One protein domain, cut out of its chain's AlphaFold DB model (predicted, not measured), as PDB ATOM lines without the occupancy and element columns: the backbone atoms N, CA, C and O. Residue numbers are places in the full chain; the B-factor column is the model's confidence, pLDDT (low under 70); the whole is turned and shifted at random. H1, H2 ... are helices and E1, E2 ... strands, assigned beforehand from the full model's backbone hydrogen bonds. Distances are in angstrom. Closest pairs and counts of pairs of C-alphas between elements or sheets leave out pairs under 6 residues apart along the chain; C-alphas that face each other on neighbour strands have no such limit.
ATOM      1  N   PRO A  15      75.975 -26.633  27.210       87.62
ATOM      2  CA  PRO A  15      74.744 -26.706  27.979       87.62
ATOM      3  C   PRO A  15      73.538 -26.641  27.039       87.62
ATOM      4  O   PRO A  15      73.439 -25.773  26.168       87.62
ATOM      5  N   LEU A  16      72.602 -27.555  27.251       90.31
ATOM      6  CA  LEU A  16      71.236 -27.499  26.764       90.31
ATOM      7  C   LEU A  16      70.383 -26.923  27.890       90.31
ATOM      8  O   LEU A  16      70.175 -27.568  28.919       90.31
ATOM      9  N   ILE A  17      69.919 -25.695  27.693       91.56
ATOM     10  CA  ILE A  17      68.999 -25.035  28.614       91.56
ATOM     11  C   ILE A  17      67.599 -25.262  28.070       91.56
ATOM     12  O   ILE A  17      67.264 -24.802  26.979       91.56
ATOM     13  N   LEU A  18      66.812 -26.009  28.828       93.38
ATOM     14  CA  LEU A  18      65.467 -26.418  28.474       93.38
ATOM     15  C   LEU A  18      64.487 -25.786  29.450       93.38
ATOM     16  O   LEU A  18      64.754 -25.730  30.648       93.38
ATOM     17  N   ALA A  19      63.345 -25.336  28.953       93.06
ATOM     18  CA  ALA A  19      62.306 -24.713  29.749       93.06
ATOM     19  C   ALA A  19      60.917 -25.213  29.349       93.06
ATOM     20  O   ALA A  19      60.688 -25.679  28.233       93.06
ATOM     21  N   GLY A  20      59.978 -25.113  30.277       92.75
ATOM     22  CA  GLY A  20      58.586 -25.474  30.073       92.75
ATOM     23  C   GLY A  20      57.669 -24.600  30.910       92.75
ATOM     24  O   GLY A  20      58.089 -24.019  31.910       92.75
ATOM     25  N   ARG A  21      56.403 -24.510  30.499       92.94
ATOM     26  CA  ARG A  21      55.362 -23.818  31.259       92.94
ATOM     27  C   ARG A  21      54.127 -24.700  31.362       92.94
ATOM     28  O   ARG A  21      53.594 -25.113  30.339       92.94
ATOM     29  N   LEU A  22      53.662 -24.929  32.586       92.75
ATOM     30  CA  LEU A  22      52.431 -25.652  32.886       92.75
ATOM     31  C   LEU A  22      51.388 -24.690  33.439       92.75
ATOM     32  O   LEU A  22      51.543 -24.200  34.554       92.75
ATOM     33  N   THR A  23      50.310 -24.450  32.702       94.50
ATOM     34  CA  THR A  23      49.239 -23.546  33.140       94.50
ATOM     35  C   THR A  23      48.013 -24.344  33.562       94.50
ATOM     36  O   THR A  23      47.492 -25.127  32.772       94.50
ATOM     37  N   ALA A  24      47.547 -24.123  34.790       94.62
ATOM     38  CA  ALA A  24      46.306 -24.684  35.303       94.62
ATOM     39  C   ALA A  24      45.232 -23.585  35.386       94.62
ATOM     40  O   ALA A  24      45.483 -22.533  35.987       94.62
ATOM     41  N   PRO A  25      44.043 -23.789  34.792       96.56
ATOM     42  CA  PRO A  25      42.921 -22.876  34.959       96.56
ATOM     43  C   PRO A  25      42.307 -23.007  36.358       96.56
ATOM     44  O   PRO A  25      42.397 -24.059  36.992       96.56
ATOM     45  N   LEU A  26      41.644 -21.947  36.817       96.44
ATOM     46  CA  LEU A  26      40.819 -21.990  38.018       96.44
ATOM     47  C   LEU A  26      39.546 -22.801  37.744       96.44
ATOM     48  O   LEU A  26      38.693 -22.385  36.960       96.44
ATOM     49  N   VAL A  27      39.387 -23.927  38.433       94.44
ATOM     50  CA  VAL A  27      38.197 -24.780  38.358       94.44
ATOM     51  C   VAL A  27      37.767 -25.148  39.771       94.44
ATOM     52  O   VAL A  27      38.563 -25.656  40.557       94.44
ATOM     53  N   ALA A  28      36.502 -24.881  40.105       91.62
ATOM     54  CA  ALA A  28      35.920 -25.196  41.415       91.62
ATOM     55  C   ALA A  28      36.785 -24.722  42.608       91.62
ATOM     56  O   ALA A  28      36.992 -25.455  43.573       91.62
ATOM     57  N   GLY A  29      37.317 -23.496  42.520       93.38
ATOM     58  CA  GLY A  29      38.113 -22.886  43.590       93.38
ATOM     59  C   GLY A  29      39.544 -23.417  43.715       93.38
ATOM     60  O   GLY A  29      40.164 -23.211  44.753       93.38
ATOM     61  N   ALA A  30      40.079 -24.104  42.702       94.06
ATOM     62  CA  ALA A  30      41.456 -24.585  42.716       94.06
ATOM     63  C   ALA A  30      42.121 -24.583  41.332       94.06
ATOM     64  O   ALA A  30      41.454 -24.592  40.299       94.06
ATOM     65  N   TYR A  31      43.449 -24.625  41.343       94.69
ATOM     66  CA  TYR A  31      44.327 -24.840  40.201       94.69
ATOM     67  C   TYR A  31      44.957 -26.223  40.353       94.69
ATOM     68  O   TYR A  31      45.633 -26.481  41.351       94.69
ATOM     69  N   THR A  32      44.732 -27.113  39.389       93.06
ATOM     70  CA  THR A  32      45.172 -28.513  39.475       93.06
ATOM     71  C   THR A  32      46.056 -28.870  38.289       93.06
ATOM     72  O   THR A  32      45.689 -28.610  37.145       93.06
ATOM     73  N   TRP A  33      47.188 -29.517  38.570       91.94
ATOM     74  CA  TRP A  33      48.028 -30.179  37.575       91.94
ATOM     75  C   TRP A  33      47.955 -31.692  37.787       91.94
ATOM     76  O   TRP A  33      48.172 -32.188  38.894       91.94
ATOM     77  N   ASP A  34      47.632 -32.422  36.724       87.31
ATOM     78  CA  ASP A  34      47.279 -33.845  36.752       87.31
ATOM     79  C   ASP A  34      48.445 -34.792  36.415       87.31
ATOM     80  O   ASP A  34      48.253 -36.001  36.302       87.31
ATOM     81  N   GLY A  35      49.661 -34.263  36.260       84.19
ATOM     82  CA  GLY A  35      50.836 -35.046  35.880       84.19
ATOM     83  C   GLY A  35      51.006 -35.253  34.376       84.19
ATOM     84  O   GLY A  35      51.906 -35.995  33.979       84.19
ATOM     85  N   SER A  36      50.199 -34.602  33.530       84.25
ATOM     86  CA  SER A  36      50.369 -34.662  32.076       84.25
ATOM     87  C   SER A  36      51.767 -34.210  31.643       84.25
ATOM     88  O   SER A  36      52.288 -33.190  32.102       84.25
ATOM     89  N   TYR A  37      52.375 -34.985  30.742       86.56
ATOM     90  CA  TYR A  37      53.712 -34.722  30.215       86.56
ATOM     91  C   TYR A  37      53.659 -33.908  28.925       86.56
ATOM     92  O   TYR A  37      52.806 -34.138  28.069       86.56
ATOM     93  N   PHE A  38      54.627 -33.015  28.750       88.25
ATOM     94  CA  PHE A  38      54.823 -32.253  27.521       88.25
ATOM     95  C   PHE A  38      56.312 -32.072  27.227       88.25
ATOM     96  O   PHE A  38      57.149 -32.103  28.133       88.25
ATOM     97  N   ASP A  39      56.645 -31.901  25.950       89.69
ATOM     98  CA  ASP A  39      58.027 -31.729  25.508       89.69
ATOM     99  C   ASP A  39      58.612 -30.406  26.025       89.69
ATOM    100  O   ASP A  39      57.973 -29.351  25.989       89.69
ATOM    101  N   ALA A  40      59.858 -30.469  26.491       91.44
ATOM    102  CA  ALA A  40      60.626 -29.289  26.854       91.44
ATOM    103  C   ALA A  40      60.950 -28.418  25.626       91.44
ATOM    104  O   ALA A  40      61.065 -28.917  24.505       91.44
ATOM    105  N   SER A  41      61.143 -27.115  25.848       91.25
ATOM    106  CA  SER A  41      61.496 -26.135  24.818       91.25
ATOM    107  C   SER A  41      62.896 -25.540  25.058       91.25
ATOM    108  O   SER A  41      63.188 -25.152  26.188       91.25
ATOM    109  N   PRO A  42      63.761 -25.415  24.035       90.50
ATOM    110  CA  PRO A  42      63.562 -25.917  22.678       90.50
ATOM    111  C   PRO A  42      63.451 -27.447  22.662       90.50
ATOM    112  O   PRO A  42      64.070 -28.131  23.473       90.50
ATOM    113  N   GLY A  43      62.666 -27.984  21.727       84.25
ATOM    114  CA  GLY A  43      62.593 -29.427  21.523       84.25
ATOM    115  C   GLY A  43      63.932 -29.932  20.992       84.25
ATOM    116  O   GLY A  43      64.283 -29.652  19.847       84.25
ATOM    117  N   VAL A  44      64.687 -30.649  21.824       86.75
ATOM    118  CA  VAL A  44      65.980 -31.236  21.451       86.75
ATOM    119  C   VAL A  44      65.850 -32.750  21.432       86.75
ATOM    120  O   VAL A  44      65.461 -33.370  22.422       86.75
ATOM    121  N   GLU A  45      66.197 -33.343  20.293       89.88
ATOM    122  CA  GLU A  45      66.304 -34.790  20.165       89.88
ATOM    123  C   GLU A  45      67.654 -35.264  20.693       89.88
ATOM    124  O   GLU A  45      68.717 -34.801  20.273       89.88
ATOM    125  N   LEU A  46      67.603 -36.201  21.632       89.19
ATOM    126  CA  LEU A  46      68.781 -36.769  22.260       89.19
ATOM    127  C   LEU A  46      69.358 -37.889  21.393       89.19
ATOM    128  O   LEU A  46      68.626 -38.682  20.790       89.19
ATOM    129  N   ARG A  47      70.688 -37.975  21.377       88.38
ATOM    130  CA  ARG A  47      71.454 -38.942  20.588       88.38
ATOM    131  C   ARG A  47      72.030 -40.032  21.482       88.38
ATOM    132  O   ARG A  47      72.626 -39.752  22.516       88.38
ATOM    133  N   SER A  48      71.913 -41.278  21.054       85.31
ATOM    134  CA  SER A  48      72.433 -42.459  21.753       85.31
ATOM    135  C   SER A  48      73.962 -42.508  21.840       85.31
ATOM    136  O   SER A  48      74.518 -43.203  22.686       85.31
ATOM    137  N   SER A  49      74.657 -41.728  21.007       83.62
ATOM    138  CA  SER A  49      76.116 -41.586  21.016       83.62
ATOM    139  C   SER A  49      76.664 -40.606  22.062       83.62
ATOM    140  O   SER A  49      77.882 -40.464  22.162       83.62
ATOM    141  N   PHE A  50      75.805 -39.945  22.844       86.75
ATOM    142  CA  PHE A  50      76.191 -38.969  23.867       86.75
ATOM    143  C   PHE A  50      75.810 -39.447  25.270       86.75
ATOM    144  O   PHE A  50      74.830 -40.165  25.469       86.75
ATOM    145  N   LEU A  51      76.577 -38.994  26.263       86.56
ATOM    146  CA  LEU A  51      76.190 -39.050  27.668       86.56
ATOM    147  C   LEU A  51      75.584 -37.701  28.056       86.56
ATOM    148  O   LEU A  51      76.182 -36.658  27.807       86.56
ATOM    149  N   TYR A  52      74.421 -37.723  28.694       87.25
ATOM    150  CA  TYR A  52      73.734 -36.524  29.154       87.25
ATOM    151  C   TYR A  52      73.816 -36.434  30.665       87.25
ATOM    152  O   TYR A  52      73.662 -37.440  31.356       87.25
ATOM    153  N   ILE A  53      74.060 -35.233  31.181       86.31
ATOM    154  CA  ILE A  53      74.134 -34.983  32.620       86.31
ATOM    155  C   ILE A  53      73.159 -33.877  32.950       86.31
ATOM    156  O   ILE A  53      73.370 -32.730  32.563       86.31
ATOM    157  N   VAL A  54      72.102 -34.228  33.674       85.81
ATOM    158  CA  VAL A  54      71.217 -33.226  34.266       85.81
ATOM    159  C   VAL A  54      71.959 -32.599  35.429       85.81
ATOM    160  O   VAL A  54      72.303 -33.328  36.358       85.81
ATOM    161  N   ALA A  55      72.236 -31.301  35.319       84.94
ATOM    162  CA  ALA A  55      73.016 -30.514  36.271       84.94
ATOM    163  C   ALA A  55      72.141 -29.697  37.223       84.94
ATOM    164  O   ALA A  55      72.476 -29.526  38.392       84.94
ATOM    165  N   SER A  56      71.024 -29.180  36.715       86.31
ATOM    166  CA  SER A  56      70.070 -28.445  37.532       86.31
ATOM    167  C   SER A  56      68.641 -28.614  37.051       86.31
ATOM    168  O   SER A  56      68.387 -28.813  35.860       86.31
ATOM    169  N   LEU A  57      67.715 -28.520  38.002       88.19
ATOM    170  CA  LEU A  57      66.281 -28.427  37.767       88.19
ATOM    171  C   LEU A  57      65.707 -27.378  38.716       88.19
ATOM    172  O   LEU A  57      65.881 -27.463  39.931       88.19
ATOM    173  N   THR A  58      65.001 -26.406  38.157       88.88
ATOM    174  CA  THR A  58      64.459 -25.256  38.883       88.88
ATOM    175  C   THR A  58      63.008 -25.051  38.491       88.88
ATOM    176  O   THR A  58      62.638 -25.303  37.340       88.88
ATOM    177  N   PHE A  59      62.182 -24.553  39.412       91.12
ATOM    178  CA  PHE A  59      60.850 -24.087  39.048       91.12
ATOM    179  C   PHE A  59      60.433 -22.792  39.733       91.12
ATOM    180  O   PHE A  59      60.858 -22.479  40.845       91.12
ATOM    181  N   ALA A  60      59.549 -22.070  39.052       91.75
ATOM    182  CA  ALA A  60      58.867 -20.888  39.530       91.75
ATOM    183  C   ALA A  60      57.359 -20.959  39.234       91.75
ATOM    184  O   ALA A  60      56.944 -21.680  38.334       91.75
ATOM    185  N   ALA A  61      56.540 -20.205  39.957       92.06
ATOM    186  CA  ALA A  61      55.135 -19.967  39.668       92.06
ATOM    187  C   ALA A  61      54.948 -18.492  39.291       92.06
ATOM    188  O   ALA A  61      55.767 -17.646  39.631       92.06
ATOM    189  N   ASP A  62      53.860 -18.141  38.619       92.75
ATOM    190  CA  ASP A  62      53.489 -16.740  38.385       92.75
ATOM    191  C   ASP A  62      52.774 -16.114  39.601       92.75
ATOM    192  O   ASP A  62      51.841 -15.328  39.441       92.75
ATOM    193  N   LEU A  63      53.198 -16.474  40.817       92.62
ATOM    194  CA  LEU A  63      52.623 -16.066  42.104       92.62
ATOM    195  C   LEU A  63      53.690 -15.485  43.025       92.62
ATOM    196  O   LEU A  63      54.836 -15.926  42.992       92.62
ATOM    197  N   ASP A  64      53.312 -14.590  43.931       92.62
ATOM    198  CA  ASP A  64      54.203 -14.235  45.032       92.62
ATOM    199  C   ASP A  64      54.496 -15.469  45.917       92.62
ATOM    200  O   ASP A  64      53.617 -16.318  46.109       92.62
ATOM    201  N   PRO A  65      55.714 -15.608  46.484       90.12
ATOM    202  CA  PRO A  65      56.077 -16.757  47.322       90.12
ATOM    203  C   PRO A  65      55.127 -17.004  48.502       90.12
ATOM    204  O   PRO A  65      54.857 -18.155  48.859       90.12
ATOM    205  N   ALA A  66      54.625 -15.925  49.109       91.50
ATOM    206  CA  ALA A  66      53.691 -15.994  50.228       91.50
ATOM    207  C   ALA A  66      52.328 -16.546  49.788       91.50
ATOM    208  O   ALA A  66      51.798 -17.448  50.435       91.50
ATOM    209  N   ASP A  67      51.815 -16.077  48.649       92.81
ATOM    210  CA  ASP A  67      50.535 -16.523  48.100       92.81
ATOM    211  C   ASP A  67      50.600 -17.970  47.626       92.81
ATOM    212  O   ASP A  67      49.680 -18.743  47.885       92.81
ATOM    213  N   TYR A  68      51.709 -18.359  46.989       92.19
ATOM    214  CA  TYR A  68      51.955 -19.748  46.616       92.19
ATOM    215  C   TYR A  68      51.895 -20.658  47.844       92.19
ATOM    216  O   TYR A  68      51.177 -21.655  47.844       92.19
ATOM    217  N   SER A  69      52.621 -20.293  48.904       89.94
ATOM    218  CA  SER A  69      52.703 -21.097  50.125       89.94
ATOM    219  C   SER A  69      51.352 -21.196  50.837       89.94
ATOM    220  O   SER A  69      50.975 -22.270  51.296       89.94
ATOM    221  N   ALA A  70      50.600 -20.092  50.894       91.25
ATOM    222  CA  ALA A  70      49.266 -20.054  51.488       91.25
ATOM    223  C   ALA A  70      48.215 -20.824  50.671       91.25
ATOM    224  O   ALA A  70      47.201 -21.247  51.221       91.25
ATOM    225  N   ALA A  71      48.441 -20.989  49.366       92.44
ATOM    226  CA  ALA A  71      47.525 -21.666  48.460       92.44
ATOM    227  C   ALA A  71      47.730 -23.186  48.387       92.44
ATOM    228  O   ALA A  71      46.910 -23.857  47.771       92.44
ATOM    229  N   ILE A  72      48.783 -23.762  48.974       90.94
ATOM    230  CA  ILE A  72      49.009 -25.217  48.926       90.94
ATOM    231  C   ILE A  72      47.814 -25.960  49.539       90.94
ATOM    232  O   ILE A  72      47.448 -25.705  50.683       90.94
ATOM    233  N   ASP A  73      47.223 -26.897  48.787       87.25
ATOM    234  CA  ASP A  73      46.176 -27.788  49.300       87.25
ATOM    235  C   ASP A  73      46.818 -28.902  50.154       87.25
ATOM    236  O   ASP A  73      47.441 -29.813  49.598       87.25
ATOM    237  N   PRO A  74      46.675 -28.891  51.495       77.75
ATOM    238  CA  PRO A  74      47.293 -29.904  52.349       77.75
ATOM    239  C   PRO A  74      46.632 -31.282  52.195       77.75
ATOM    240  O   PRO A  74      47.213 -32.288  52.601       77.75
ATOM    241  N   THR A  75      45.429 -31.347  51.615       80.44
ATOM    242  CA  THR A  75      44.672 -32.593  51.434       80.44
ATOM    243  C   THR A  75      45.014 -33.310  50.131       80.44
ATOM    244  O   THR A  75      44.750 -34.504  50.010       80.44
ATOM    245  N   TYR A  76      45.638 -32.614  49.174       72.62
ATOM    246  CA  TYR A  76      45.951 -33.159  47.851       72.62
ATOM    247  C   TYR A  76      47.317 -33.860  47.768       72.62
ATOM    248  O   TYR A  76      47.697 -34.316  46.697       72.62
ATOM    249  N   ALA A  77      48.015 -33.995  48.902       53.16
ATOM    250  CA  ALA A  77      49.336 -34.605  49.037       53.16
ATOM    251  C   ALA A  77      50.396 -33.997  48.089       53.16
ATOM    252  O   ALA A  77      50.477 -34.311  46.908       53.16
ATOM    253  N   ALA A  78      51.279 -33.200  48.693       61.28
ATOM    254  CA  ALA A  78      52.382 -32.452  48.094       61.28
ATOM    255  C   ALA A  78      51.976 -31.132  47.420       61.28
ATOM    256  O   ALA A  78      51.052 -31.046  46.610       61.28
ATOM    257  N   SER A  79      52.727 -30.083  47.766       71.75
ATOM    258  CA  SER A  79      52.804 -28.848  46.989       71.75
ATOM    259  C   SER A  79      52.936 -29.185  45.502       71.75
ATOM    260  O   SER A  79      53.566 -30.198  45.188       71.75
ATOM    261  N   PRO A  80      52.413 -28.359  44.579       82.56
ATOM    262  CA  PRO A  80      52.676 -28.559  43.163       82.56
ATOM    263  C   PRO A  80      54.177 -28.718  42.914       82.56
ATOM    264  O   PRO A  80      54.969 -27.828  43.224       82.56
ATOM    265  N   ILE A  81      54.565 -29.876  42.389       85.19
ATOM    266  CA  ILE A  81      55.960 -30.210  42.121       85.19
ATOM    267  C   ILE A  81      56.074 -30.528  40.635       85.19
ATOM    268  O   ILE A  81      55.578 -31.561  40.171       85.19
ATOM    269  N   PRO A  82      56.717 -29.643  39.858       88.00
ATOM    270  CA  PRO A  82      57.170 -29.989  38.530       88.00
ATOM    271  C   PRO A  82      58.181 -31.127  38.605       88.00
ATOM    272  O   PRO A  82      59.011 -31.190  39.510       88.00
ATOM    273  N   SER A  83      58.135 -32.017  37.633       88.56
ATOM    274  CA  SER A  83      59.103 -33.085  37.472       88.56
ATOM    275  C   SER A  83      59.540 -33.163  36.021       88.56
ATOM    276  O   SER A  83      58.878 -32.630  35.123       88.56
ATOM    277  N   PHE A  84      60.669 -33.816  35.778       90.31
ATOM    278  CA  PHE A  84      61.087 -34.132  34.422       90.31
ATOM    279  C   PHE A  84      61.320 -35.626  34.250       90.31
ATOM    280  O   PHE A  84      61.658 -36.351  35.190       90.31
ATOM    281  N   ARG A  85      61.179 -36.071  33.003       88.88
ATOM    282  CA  ARG A  85      61.570 -37.403  32.553       88.88
ATOM    283  C   ARG A  85      62.153 -37.351  31.147       88.88
ATOM    284  O   ARG A  85      62.088 -36.332  30.463       88.88
ATOM    285  N   VAL A  86      62.685 -38.480  30.693       86.81
ATOM    286  CA  VAL A  86      63.155 -38.649  29.315       86.81
ATOM    287  C   VAL A  86      62.301 -39.709  28.642       86.81
ATOM    288  O   VAL A  86      62.310 -40.864  29.062       86.81
ATOM    289  N   LEU A  87      61.580 -39.324  27.593       85.00
ATOM    290  CA  LEU A  87      60.726 -40.218  26.827       85.00
ATOM    291  C   LEU A  87      61.512 -40.885  25.697       85.00
ATOM    292  O   LEU A  87      62.160 -40.205  24.897       85.00
ATOM    293  N   GLN A  88      61.434 -42.214  25.616       80.94
ATOM    294  CA  GLN A  88      61.944 -42.973  24.485       80.94
ATOM    295  C   GLN A  88      61.012 -42.893  23.285       80.94
ATOM    296  O   GLN A  88      59.788 -42.831  23.426       80.94
ATOM    297  N   ARG A  89      61.589 -43.007  22.087       70.56
ATOM    298  CA  ARG A  89      60.814 -43.272  20.874       70.56
ATOM    299  C   ARG A  89      60.013 -44.571  21.061       70.56
ATOM    300  O   ARG A  89      60.597 -45.644  21.166       70.56
ATOM    301  N   GLY A  90      58.686 -44.460  21.152       67.56
ATOM    302  CA  GLY A  90      57.783 -45.576  21.481       67.56
ATOM    303  C   GLY A  90      57.128 -45.508  22.869       67.56
ATOM    304  O   GLY A  90      56.308 -46.362  23.182       67.56
ATOM    305  N   GLY A  91      57.432 -44.492  23.685       69.69
ATOM    306  CA  GLY A  91      56.632 -44.123  24.862       69.69
ATOM    307  C   GLY A  91      57.153 -44.594  26.227       69.69
ATOM    308  O   GLY A  91      56.656 -44.131  27.252       69.69
ATOM    309  N   ALA A  92      58.164 -45.466  26.278       78.19
ATOM    310  CA  ALA A  92      58.783 -45.885  27.540       78.19
ATOM    311  C   ALA A  92      59.734 -44.808  28.092       78.19
ATOM    312  O   ALA A  92      60.389 -44.106  27.328       78.19
ATOM    313  N   SER A  93      59.848 -44.672  29.414       78.94
ATOM    314  CA  SER A  93      60.782 -43.711  30.020       78.94
ATOM    315  C   SER A  93      62.204 -44.280  30.099       78.94
ATOM    316  O   SER A  93      62.398 -45.455  30.410       78.94
ATOM    317  N   VAL A  94      63.217 -43.446  29.842       80.50
ATOM    318  CA  VAL A  94      64.629 -43.780  30.124       80.50
ATOM    319  C   VAL A  94      64.923 -43.652  31.617       80.50
ATOM    320  O   VAL A  94      65.711 -44.429  32.153       80.50
ATOM    321  N   LEU A  95      64.294 -42.681  32.281       80.25
ATOM    322  CA  LEU A  95      64.369 -42.517  33.730       80.25
ATOM    323  C   LEU A  95      63.276 -43.368  34.366       80.25
ATOM    324  O   LEU A  95      62.105 -43.173  34.045       80.25
ATOM    325  N   ALA A  96      63.653 -44.324  35.216       70.19
ATOM    326  CA  ALA A  96      62.685 -45.201  35.874       70.19
ATOM    327  C   ALA A  96      61.646 -44.386  36.664       70.19
ATOM    328  O   ALA A  96      60.451 -44.604  36.489       70.19
ATOM    329  N   ASP A  97      62.117 -43.382  37.407       80.56
ATOM    330  CA  ASP A  97      61.292 -42.432  38.147       80.56
ATOM    331  C   ASP A  97      61.499 -41.013  37.609       80.56
ATOM    332  O   ASP A  97      62.610 -40.631  37.221       80.56
ATOM    333  N   ALA A  98      60.422 -40.223  37.578       84.62
ATOM    334  CA  ALA A  98      60.522 -38.799  37.287       84.62
ATOM    335  C   ALA A  98      61.292 -38.102  38.411       84.62
ATOM    336  O   ALA A  98      61.127 -38.425  39.588       84.62
ATOM    337  N   VAL A  99      62.131 -37.135  38.054       86.19
ATOM    338  CA  VAL A  99      62.921 -36.402  39.043       86.19
ATOM    339  C   VAL A  99      62.184 -35.100  39.380       86.19
ATOM    340  O   VAL A  99      62.011 -34.263  38.487       86.19
ATOM    341  N   PRO A 100      61.711 -34.933  40.628       85.56
ATOM    342  CA  PRO A 100      60.972 -33.750  41.047       85.56
ATOM    343  C   PRO A 100      61.892 -32.548  41.278       85.56
ATOM    344  O   PRO A 100      63.024 -32.691  41.744       85.56
ATOM    345  N   ALA A 101      61.373 -31.350  41.029       82.94
ATOM    346  CA  ALA A 101      61.966 -30.115  41.516       82.94
ATOM    347  C   ALA A 101      61.593 -29.918  43.005       82.94
ATOM    348  O   ALA A 101      60.441 -30.143  43.373       82.94
ATOM    349  N   PRO A 102      62.526 -29.530  43.892       71.69
ATOM    350  CA  PRO A 102      62.326 -29.691  45.332       71.69
ATOM    351  C   PRO A 102      61.358 -28.672  45.950       71.69
ATOM    352  O   PRO A 102      60.573 -29.040  46.819       71.69
ATOM    353  N   ALA A 103      61.398 -27.403  45.531       75.88
ATOM    354  CA  ALA A 103      60.560 -26.320  46.062       75.88
ATOM    355  C   ALA A 103      60.474 -25.094  45.127       75.88
ATOM    356  O   ALA A 103      61.279 -24.915  44.208       75.88
ATOM    357  N   TYR A 104      59.494 -24.224  45.367       83.00
ATOM    358  CA  TYR A 104      59.310 -23.008  44.577       83.00
ATOM    359  C   TYR A 104      60.549 -22.099  44.697       83.00
ATOM    360  O   TYR A 104      61.016 -21.846  45.804       83.00
ATOM    361  N   PHE A 105      61.100 -21.654  43.562       79.69
ATOM    362  CA  PHE A 105      62.355 -20.901  43.435       79.69
ATOM    363  C   PHE A 105      63.604 -21.644  43.912       79.69
ATOM    364  O   PHE A 105      64.663 -21.039  44.073       79.69
ATOM    365  N   SER A 106      63.513 -22.956  44.120       72.38
ATOM    366  CA  SER A 106      64.685 -23.756  44.449       72.38
ATOM    367  C   SER A 106      65.348 -24.300  43.195       72.38
ATOM    368  O   SER A 106      64.686 -24.745  42.254       72.38
ATOM    369  N   ASP A 107      66.672 -24.284  43.225       76.31
ATOM    370  CA  ASP A 107      67.504 -25.039  42.312       76.31
ATOM    371  C   ASP A 107      67.921 -26.350  42.989       76.31
ATOM    372  O   ASP A 107      68.460 -26.345  44.100       76.31
ATOM    373  N   LEU A 108      67.668 -27.475  42.322       71.44
ATOM    374  CA  LEU A 108      68.294 -28.738  42.673       71.44
ATOM    375  C   LEU A 108      69.530 -28.921  41.806       71.44
ATOM    376  O   LEU A 108      69.407 -29.240  40.628       71.44
ATOM    377  N   GLY A 109      70.710 -28.807  42.414       70.88
ATOM    378  CA  GLY A 109      71.960 -29.268  41.815       70.88
ATOM    379  C   GLY A 109      71.937 -30.790  41.676       70.88
ATOM    380  O   GLY A 109      72.358 -31.515  42.578       70.88
ATOM    381  N   ILE A 110      71.390 -31.281  40.571       70.06
ATOM    382  CA  ILE A 110      71.314 -32.703  40.252       70.06
ATOM    383  C   ILE A 110      72.606 -33.072  39.520       70.06
ATOM    384  O   ILE A 110      73.138 -32.293  38.749       70.06
ATOM    385  N   CYS A 111      73.136 -34.272  39.726       73.56
ATOM    386  CA  CYS A 111      74.107 -34.849  38.799       73.56
ATOM    387  C   CYS A 111      73.580 -36.216  38.394       73.56
ATOM    388  O   CYS A 111      73.966 -37.235  38.967       73.56
ATOM    389  N   TYR A 112      72.646 -36.224  37.443       78.94
ATOM    390  CA  TYR A 112      72.004 -37.447  36.972       78.94
ATOM    391  C   TYR A 112      72.508 -37.775  35.567       78.94
ATOM    392  O   TYR A 112      71.990 -37.236  34.582       78.94
ATOM    393  N   PRO A 113      73.555 -38.610  35.455       82.19
ATOM    394  CA  PRO A 113      74.033 -39.080  34.170       82.19
ATOM    395  C   PRO A 113      73.064 -40.114  33.591       82.19
ATOM    396  O   PRO A 113      72.661 -41.061  34.266       82.19
ATOM    397  N   PHE A 114      72.731 -39.974  32.316       83.62
ATOM    398  CA  PHE A 114      71.963 -40.969  31.580       83.62
ATOM    399  C   PHE A 114      72.412 -41.018  30.122       83.62
ATOM    400  O   PHE A 114      72.930 -40.044  29.576       83.62
ATOM    401  N   ALA A 115      72.187 -42.157  29.471       83.50
ATOM    402  CA  ALA A 115      72.394 -42.282  28.038       83.50
ATOM    403  C   ALA A 115      71.131 -42.795  27.347       83.50
ATOM    404  O   ALA A 115      70.564 -43.812  27.764       83.50
ATOM    405  N   PRO A 116      70.683 -42.109  26.285       82.56
ATOM    406  CA  PRO A 116      69.631 -42.601  25.417       82.56
ATOM    407  C   PRO A 116      70.022 -43.955  24.820       82.56
ATOM    408  O   PRO A 116      71.129 -44.132  24.325       82.56
ATOM    409  N   LYS A 117      69.097 -44.916  24.830       77.81
ATOM    410  CA  LYS A 117      69.309 -46.207  24.152       77.81
ATOM    411  C   LYS A 117      69.105 -46.125  22.640       77.81
ATOM    412  O   LYS A 117      69.633 -46.955  21.911       77.81
ATOM    413  N   VAL A 118      68.302 -45.164  22.196       81.81
ATOM    414  CA  VAL A 118      67.932 -44.931  20.798       81.81
ATOM    415  C   VAL A 118      67.928 -43.433  20.531       81.81
ATOM    416  O   VAL A 118      67.732 -42.637  21.454       81.81
ATOM    417  N   ASP A 119      68.147 -43.065  19.274       85.44
ATOM    418  CA  ASP A 119      68.078 -41.679  18.825       85.44
ATOM    419  C   ASP A 119      66.622 -41.190  18.761       85.44
ATOM    420  O   ASP A 119      65.695 -41.965  18.497       85.44
ATOM    421  N   GLY A 120      66.429 -39.890  18.987       84.00
ATOM    422  CA  GLY A 120      65.113 -39.244  18.935       84.00
ATOM    423  C   GLY A 120      64.380 -39.197  20.278       84.00
ATOM    424  O   GLY A 120      63.225 -38.778  20.324       84.00
ATOM    425  N   ASN A 121      65.026 -39.610  21.374       87.69
ATOM    426  CA  ASN A 121      64.470 -39.435  22.718       87.69
ATOM    427  C   ASN A 121      64.335 -37.946  23.048       87.69
ATOM    428  O   ASN A 121      65.110 -37.131  22.552       87.69
ATOM    429  N   ARG A 122      63.380 -37.589  23.909       89.50
ATOM    430  CA  ARG A 122      63.109 -36.187  24.266       89.50
ATOM    431  C   ARG A 122      62.954 -36.003  25.762       89.50
ATOM    432  O   ARG A 122      62.513 -36.909  26.468       89.50
ATOM    433  N   ILE A 123      63.313 -34.818  26.236       90.38
ATOM    434  CA  ILE A 123      63.054 -34.412  27.616       90.38
ATOM    435  C   ILE A 123      61.631 -33.881  27.699       90.38
ATOM    436  O   ILE A 123      61.214 -33.063  26.880       90.38
ATOM    437  N   GLN A 124      60.906 -34.362  28.700       92.00
ATOM    438  CA  GLN A 124      59.547 -33.948  28.989       92.00
ATOM    439  C   GLN A 124      59.443 -33.450  30.417       92.00
ATOM    440  O   GLN A 124      60.073 -34.000  31.322       92.00
ATOM    441  N   PHE A 125      58.601 -32.448  30.608       92.25
ATOM    442  CA  PHE A 125      58.209 -31.959  31.917       92.25
ATOM    443  C   PHE A 125      56.780 -32.393  32.229       92.25
ATOM    444  O   PHE A 125      55.974 -32.613  31.328       92.25
ATOM    445  N   SER A 126      56.467 -32.490  33.510       91.44
ATOM    446  CA  SER A 126      55.109 -32.591  34.039       91.44
ATOM    447  C   SER A 126      55.038 -31.823  35.352       91.44
ATOM    448  O   SER A 126      56.063 -31.402  35.885       91.44
ATOM    449  N   ALA A 127      53.842 -31.626  35.890       91.06
ATOM    450  CA  ALA A 127      53.669 -31.216  37.274       91.06
ATOM    451  C   ALA A 127      52.476 -31.948  37.859       91.06
ATOM    452  O   ALA A 127      51.499 -32.203  37.155       91.06
ATOM    453  N   GLN A 128      52.564 -32.260  39.142       90.06
ATOM    454  CA  GLN A 128      51.472 -32.852  39.890       90.06
ATOM    455  C   GLN A 128      51.254 -32.044  41.161       90.06
ATOM    456  O   GLN A 128      52.214 -31.657  41.827       90.06
ATOM    457  N   GLY A 129      49.991 -31.779  41.474       90.50
ATOM    458  CA  GLY A 129      49.587 -31.130  42.715       90.50
ATOM    459  C   GLY A 129      48.483 -30.109  42.499       90.50
ATOM    460  O   GLY A 129      47.926 -29.974  41.403       90.50
ATOM    461  N   ARG A 130      48.153 -29.391  43.572       92.50
ATOM    462  CA  ARG A 130      46.998 -28.497  43.604       92.50
ATOM    463  C   ARG A 130      47.246 -27.265  44.465       92.50
ATOM    464  O   ARG A 130      47.825 -27.362  45.544       92.50
ATOM    465  N   LEU A 131      46.763 -26.122  43.984       93.56
ATOM    466  CA  LEU A 131      46.657 -24.883  44.751       93.56
ATOM    467  C   LEU A 131      45.186 -24.498  44.911       93.56
ATOM    468  O   LEU A 131      44.441 -24.482  43.935       93.56
ATOM    469  N   LEU A 132      44.765 -24.165  46.123       94.12
ATOM    470  CA  LEU A 132      43.458 -23.595  46.419       94.12
ATOM    471  C   LEU A 132      43.438 -22.103  46.086       94.12
ATOM    472  O   LEU A 132      44.430 -21.388  46.229       94.12
ATOM    473  N   GLN A 133      42.279 -21.607  45.676       94.62
ATOM    474  CA  GLN A 133      42.062 -20.179  45.555       94.62
ATOM    475  C   GLN A 133      42.003 -19.552  46.952       94.62
ATOM    476  O   GLN A 133      41.114 -19.847  47.748       94.62
ATOM    477  N   THR A 134      42.944 -18.657  47.235       94.25
ATOM    478  CA  THR A 134      42.965 -17.834  48.449       94.25
ATOM    479  C   THR A 134      42.436 -16.425  48.144       94.25
ATOM    480  O   THR A 134      42.319 -16.058  46.970       94.25
ATOM    481  N   PRO A 135      42.136 -15.591  49.162       94.50
ATOM    482  CA  PRO A 135      41.710 -14.207  48.941       94.50
ATOM    483  C   PRO A 135      42.690 -13.371  48.104       94.50
ATOM    484  O   PRO A 135      42.257 -12.557  47.294       94.50
ATOM    485  N   ALA A 136      43.998 -13.611  48.248       92.12
ATOM    486  CA  ALA A 136      45.039 -12.940  47.464       92.12
ATOM    487  C   ALA A 136      45.023 -13.336  45.972       92.12
ATOM    488  O   ALA A 136      45.511 -12.598  45.123       92.12
ATOM    489  N   LEU A 137      44.413 -14.478  45.639       92.50
ATOM    490  CA  LEU A 137      44.316 -15.016  44.279       92.50
ATOM    491  C   LEU A 137      42.939 -14.781  43.634       92.50
ATOM    492  O   LEU A 137      42.632 -15.362  42.586       92.50
ATOM    493  N   ILE A 138      42.082 -13.958  44.243       91.94
ATOM    494  CA  ILE A 138      40.785 -13.592  43.662       91.94
ATOM    495  C   ILE A 138      41.005 -12.840  42.343       91.94
ATOM    496  O   ILE A 138      41.856 -11.963  42.233       91.94
ATOM    497  N   GLY A 139      40.224 -13.197  41.322       90.12
ATOM    498  CA  GLY A 139      40.314 -12.590  39.991       90.12
ATOM    499  C   GLY A 139      41.440 -13.143  39.113       90.12
ATOM    500  O   GLY A 139      41.495 -12.800  37.934       90.12
ATOM    501  N   LYS A 140      42.297 -14.032  39.632       94.88
ATOM    502  CA  LYS A 140      43.300 -14.731  38.828       94.88
ATOM    503  C   LYS A 140      42.653 -15.947  38.136       94.88
ATOM    504  O   LYS A 140      42.184 -16.851  38.820       94.88
ATOM    505  N   PRO A 141      42.574 -15.992  36.793       95.94
ATOM    506  CA  PRO A 141      41.866 -17.067  36.088       95.94
ATOM    507  C   PRO A 141      42.705 -18.342  35.925       95.94
ATOM    508  O   PRO A 141      42.165 -19.404  35.621       95.94
ATOM    509  N   SER A 142      44.025 -18.247  36.093       96.69
ATOM    510  CA  SER A 142      44.958 -19.359  35.928       96.69
ATOM    511  C   SER A 142      46.267 -19.101  36.666       96.69
ATOM    512  O   SER A 142      46.676 -17.947  36.807       96.69
ATOM    513  N   VAL A 143      46.955 -20.175  37.037       95.25
ATOM    514  CA  VAL A 143      48.317 -20.141  37.584       95.25
ATOM    515  C   VAL A 143      49.239 -20.922  36.661       95.25
ATOM    516  O   VAL A 143      48.878 -21.994  36.172       95.25
ATOM    517  N   SER A 144      50.431 -20.389  36.416       94.50
ATOM    518  CA  SER A 144      51.449 -21.025  35.584       94.50
ATOM    519  C   SER A 144      52.678 -21.394  36.400       94.50
ATOM    520  O   SER A 144      53.219 -20.553  37.110       94.50
ATOM    521  N   LEU A 145      53.160 -22.623  36.236       92.69
ATOM    522  CA  LEU A 145      54.459 -23.074  36.729       92.69
ATOM    523  C   LEU A 145      55.461 -23.044  35.573       92.69
ATOM    524  O   LEU A 145      55.252 -23.704  34.556       92.69
ATOM    525  N   ALA A 146      56.537 -22.282  35.709       92.31
ATOM    526  CA  ALA A 146      57.691 -22.317  34.827       92.31
ATOM    527  C   ALA A 146      58.729 -23.291  35.389       92.31
ATOM    528  O   ALA A 146      59.092 -23.207  36.555       92.31
ATOM    529  N   VAL A 147      59.231 -24.199  34.563       92.44
ATOM    530  CA  VAL A 147      60.294 -25.145  34.918       92.44
ATOM    531  C   VAL A 147      61.474 -24.930  33.983       92.44
ATOM    532  O   VAL A 147      61.271 -24.705  32.789       92.44
ATOM    533  N   SER A 148      62.699 -24.993  34.499       91.69
ATOM    534  CA  SER A 148      63.908 -25.031  33.678       91.69
ATOM    535  C   SER A 148      64.846 -26.145  34.106       91.69
ATOM    536  O   SER A 148      64.948 -26.470  35.285       91.69
ATOM    537  N   CYS A 149      65.568 -26.690  33.140       91.00
ATOM    538  CA  CYS A 149      66.522 -27.765  33.319       91.00
ATOM    539  C   CYS A 149      67.794 -27.448  32.534       91.00
ATOM    540  O   CYS A 149      67.722 -27.042  31.370       91.00
ATOM    541  N   VAL A 150      68.951 -27.644  33.163       90.50
ATOM    542  CA  VAL A 150      70.251 -27.559  32.491       90.50
ATOM    543  C   VAL A 150      70.799 -28.965  32.322       90.50
ATOM    544  O   VAL A 150      71.018 -29.688  33.296       90.50
ATOM    545  N   VAL A 151      71.046 -29.337  31.071       90.56
ATOM    546  CA  VAL A 151      71.610 -30.635  30.701       90.56
ATOM    547  C   VAL A 151      72.901 -30.422  29.929       90.56
ATOM    548  O   VAL A 151      72.931 -29.652  28.978       90.56
ATOM    549  N   TYR A 152      73.969 -31.118  30.294       89.62
ATOM    550  CA  TYR A 152      75.221 -31.097  29.540       89.62
ATOM    551  C   TYR A 152      75.315 -32.292  28.598       89.62
ATOM    552  O   TYR A 152      75.075 -33.427  29.013       89.62
ATOM    553  N   GLU A 153      75.713 -32.035  27.350       89.19
ATOM    554  CA  GLU A 153      76.042 -33.077  26.372       89.19
ATOM    555  C   GLU A 153      77.533 -33.426  26.430       89.19
ATOM    556  O   GLU A 153      78.392 -32.623  26.064       89.19
ATOM    557  N   VAL A 154      77.855 -34.649  26.848       86.19
ATOM    558  CA  VAL A 154      79.225 -35.164  26.914       86.19
ATOM    559  C   VAL A 154      79.469 -36.122  25.748       86.19
ATOM    560  O   VAL A 154      78.851 -37.182  25.657       86.19
ATOM    561  N   SER A 155      80.404 -35.756  24.868       84.62
ATOM    562  CA  SER A 155      80.812 -36.545  23.695       84.62
ATOM    563  C   SER A 155      82.093 -37.364  23.899       84.62
ATOM    564  O   SER A 155      82.556 -38.027  22.973       84.62
ATOM    565  N   ASP A 156      82.714 -37.298  25.079       81.56
ATOM    566  CA  ASP A 156      83.960 -38.015  25.366       81.56
ATOM    567  C   ASP A 156      83.714 -39.534  25.431       81.56
ATOM    568  O   ASP A 156      83.105 -40.062  26.369       81.56
ATOM    569  N   ALA A 157      84.240 -40.250  24.434       77.50
ATOM    570  CA  ALA A 157      84.074 -41.692  24.285       77.50
ATOM    571  C   ALA A 157      84.637 -42.508  25.464       77.50
ATOM    572  O   ALA A 157      84.100 -43.572  25.786       77.50
ATOM    573  N   ASN A 158      85.694 -42.034  26.131       75.88
ATOM    574  CA  ASN A 158      86.269 -42.723  27.286       75.88
ATOM    575  C   ASN A 158      85.335 -42.625  28.495       75.88
ATOM    576  O   ASN A 158      85.169 -43.604  29.227       75.88
ATOM    577  N   TRP A 159      84.705 -41.467  28.692       72.69
ATOM    578  CA  TRP A 159      83.711 -41.267  29.745       72.69
ATOM    579  C   TRP A 159      82.439 -42.065  29.497       72.69
ATOM    580  O   TRP A 159      81.988 -42.778  30.395       72.69
ATOM    581  N   ILE A 160      81.918 -42.019  28.270       76.12
ATOM    582  CA  ILE A 160      80.749 -42.807  27.868       76.12
ATOM    583  C   ILE A 160      81.011 -44.295  28.127       76.12
ATOM    584  O   ILE A 160      80.216 -44.953  28.795       76.12
ATOM    585  N   ARG A 161      82.166 -44.821  27.692       74.75
ATOM    586  CA  ARG A 161      82.538 -46.226  27.911       74.75
ATOM    587  C   ARG A 161      82.626 -46.580  29.397       74.75
ATOM    588  O   ARG A 161      82.119 -47.626  29.798       74.75
ATOM    589  N   LYS A 162      83.240 -45.723  30.222       73.12
ATOM    590  CA  LYS A 162      83.334 -45.927  31.679       73.12
ATOM    591  C   LYS A 162      81.962 -45.937  32.354       73.12
ATOM    592  O   LYS A 162      81.761 -46.730  33.269       73.12
ATOM    593  N   PHE A 163      81.043 -45.077  31.918       72.75
ATOM    594  CA  PHE A 163      79.677 -45.042  32.433       72.75
ATOM    595  C   PHE A 163      78.891 -46.292  32.010       72.75
ATOM    596  O   PHE A 163      78.380 -47.003  32.869       72.75
ATOM    597  N   MET A 164      78.891 -46.637  30.716       69.06
ATOM    598  CA  MET A 164      78.205 -47.834  30.202       69.06
ATOM    599  C   MET A 164      78.697 -49.133  30.837       69.06
ATOM    600  O   MET A 164      77.901 -50.026  31.093       69.06
ATOM    601  N   ALA A 165      79.997 -49.245  31.114       68.44
ATOM    602  CA  ALA A 165      80.558 -50.430  31.758       68.44
ATOM    603  C   ALA A 165      80.096 -50.608  33.217       68.44
ATOM    604  O   ALA A 165      80.199 -51.707  33.758       68.44
ATOM    605  N   ARG A 166      79.626 -49.535  33.869       59.00
ATOM    606  CA  ARG A 166      79.202 -49.525  35.279       59.00
ATOM    607  C   ARG A 166      77.691 -49.569  35.462       59.00
ATOM    608  O   ARG A 166      77.242 -49.945  36.540       59.00
TER     609      ARG A 166
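This is residues 15 to 166 of the 198 residues of an uncharacterized protein of Verrucomicrobia bacterium ADurb.Bin122 (UniProt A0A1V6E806). One long antiparallel sheet of seven strands is folded back on itself, with E4 and E6 facing E1, E7, E3 and E5 across a narrow core and short E2 as the hinge. It is curled like part of a barrel, left open between E4 and E5, with the small helix H1 near one end and H2 at the other. The printed part has 152 residues and is mostly strand, running E1, E2, E3, H1, E4, E5, E6, E7, H2; the sheet's order is E4, E6, E2, E1, E7, E3, E5. It is compact, with a radius of gyration of the C-alphas of 17.1 A, and only just elongated, spanning 57 by 29 by 26 A.

E1, residues 15 to 27, is antiparallel to E7, residues 142 to 154, at 162 degrees, with N 18 and O 149 2.9 A apart. E1 and E2, residues 30 to 34, form a hairpin, with N 27 and O 30 2.9 A apart. E2 is also antiparallel to E6, residues 121 to 132, with N 31 and O 131 2.8 A apart. E6 pairs in a staggered way, with E2 over residues 128 to 132 and with E4, residues 81 to 87, over residues 122 to 128; N 83 and O 126 are 2.8 A apart. E7 is antiparallel to E3, residues 51 to 61, with N 146 and O 60 2.7 A apart. E3 pairs with the edge strand E5, residues 107 to 114, with N 52 and O 114 2.9 A apart. Between the leaves that face each other, the closest C-alphas of E1 and E6 are those of Gly 20 and Phe 125, 6.8 A. H1, residues 65 to 71, is on the sheet at a height of 7.8 A, only just over none of the strands, with 2 of its C-alphas falling on E6. H2, residues 157 to 164, only grazes the sheet; its closest C-alpha to E3 is that of Ile 160, 5.9 A from that of Leu 51. In H1 and H2 every O i to N i+4 pair is within hydrogen-bond range.

E1 begins at C-alpha 15, (74.744, -26.706, 27.979), and is 38.0 A long. E2 is 12.5 A, E3 30.8 A, H1 9.9 A, E4 18.9 A, E5 19.7 A, E6 35.4 A and E7 38.8 A. H2, 10.4 A, ends at C-alpha 164, (78.205, -47.834, 30.202).

The C-alphas farthest apart, of Pro 135 and Asn 158, are 57.2 A apart. The printed part has no cut. The links E2 to E3 and E4 to E5 are long. pLDDT is under 70 at residues 77 to 78, 90 to 91 and 164 to 166.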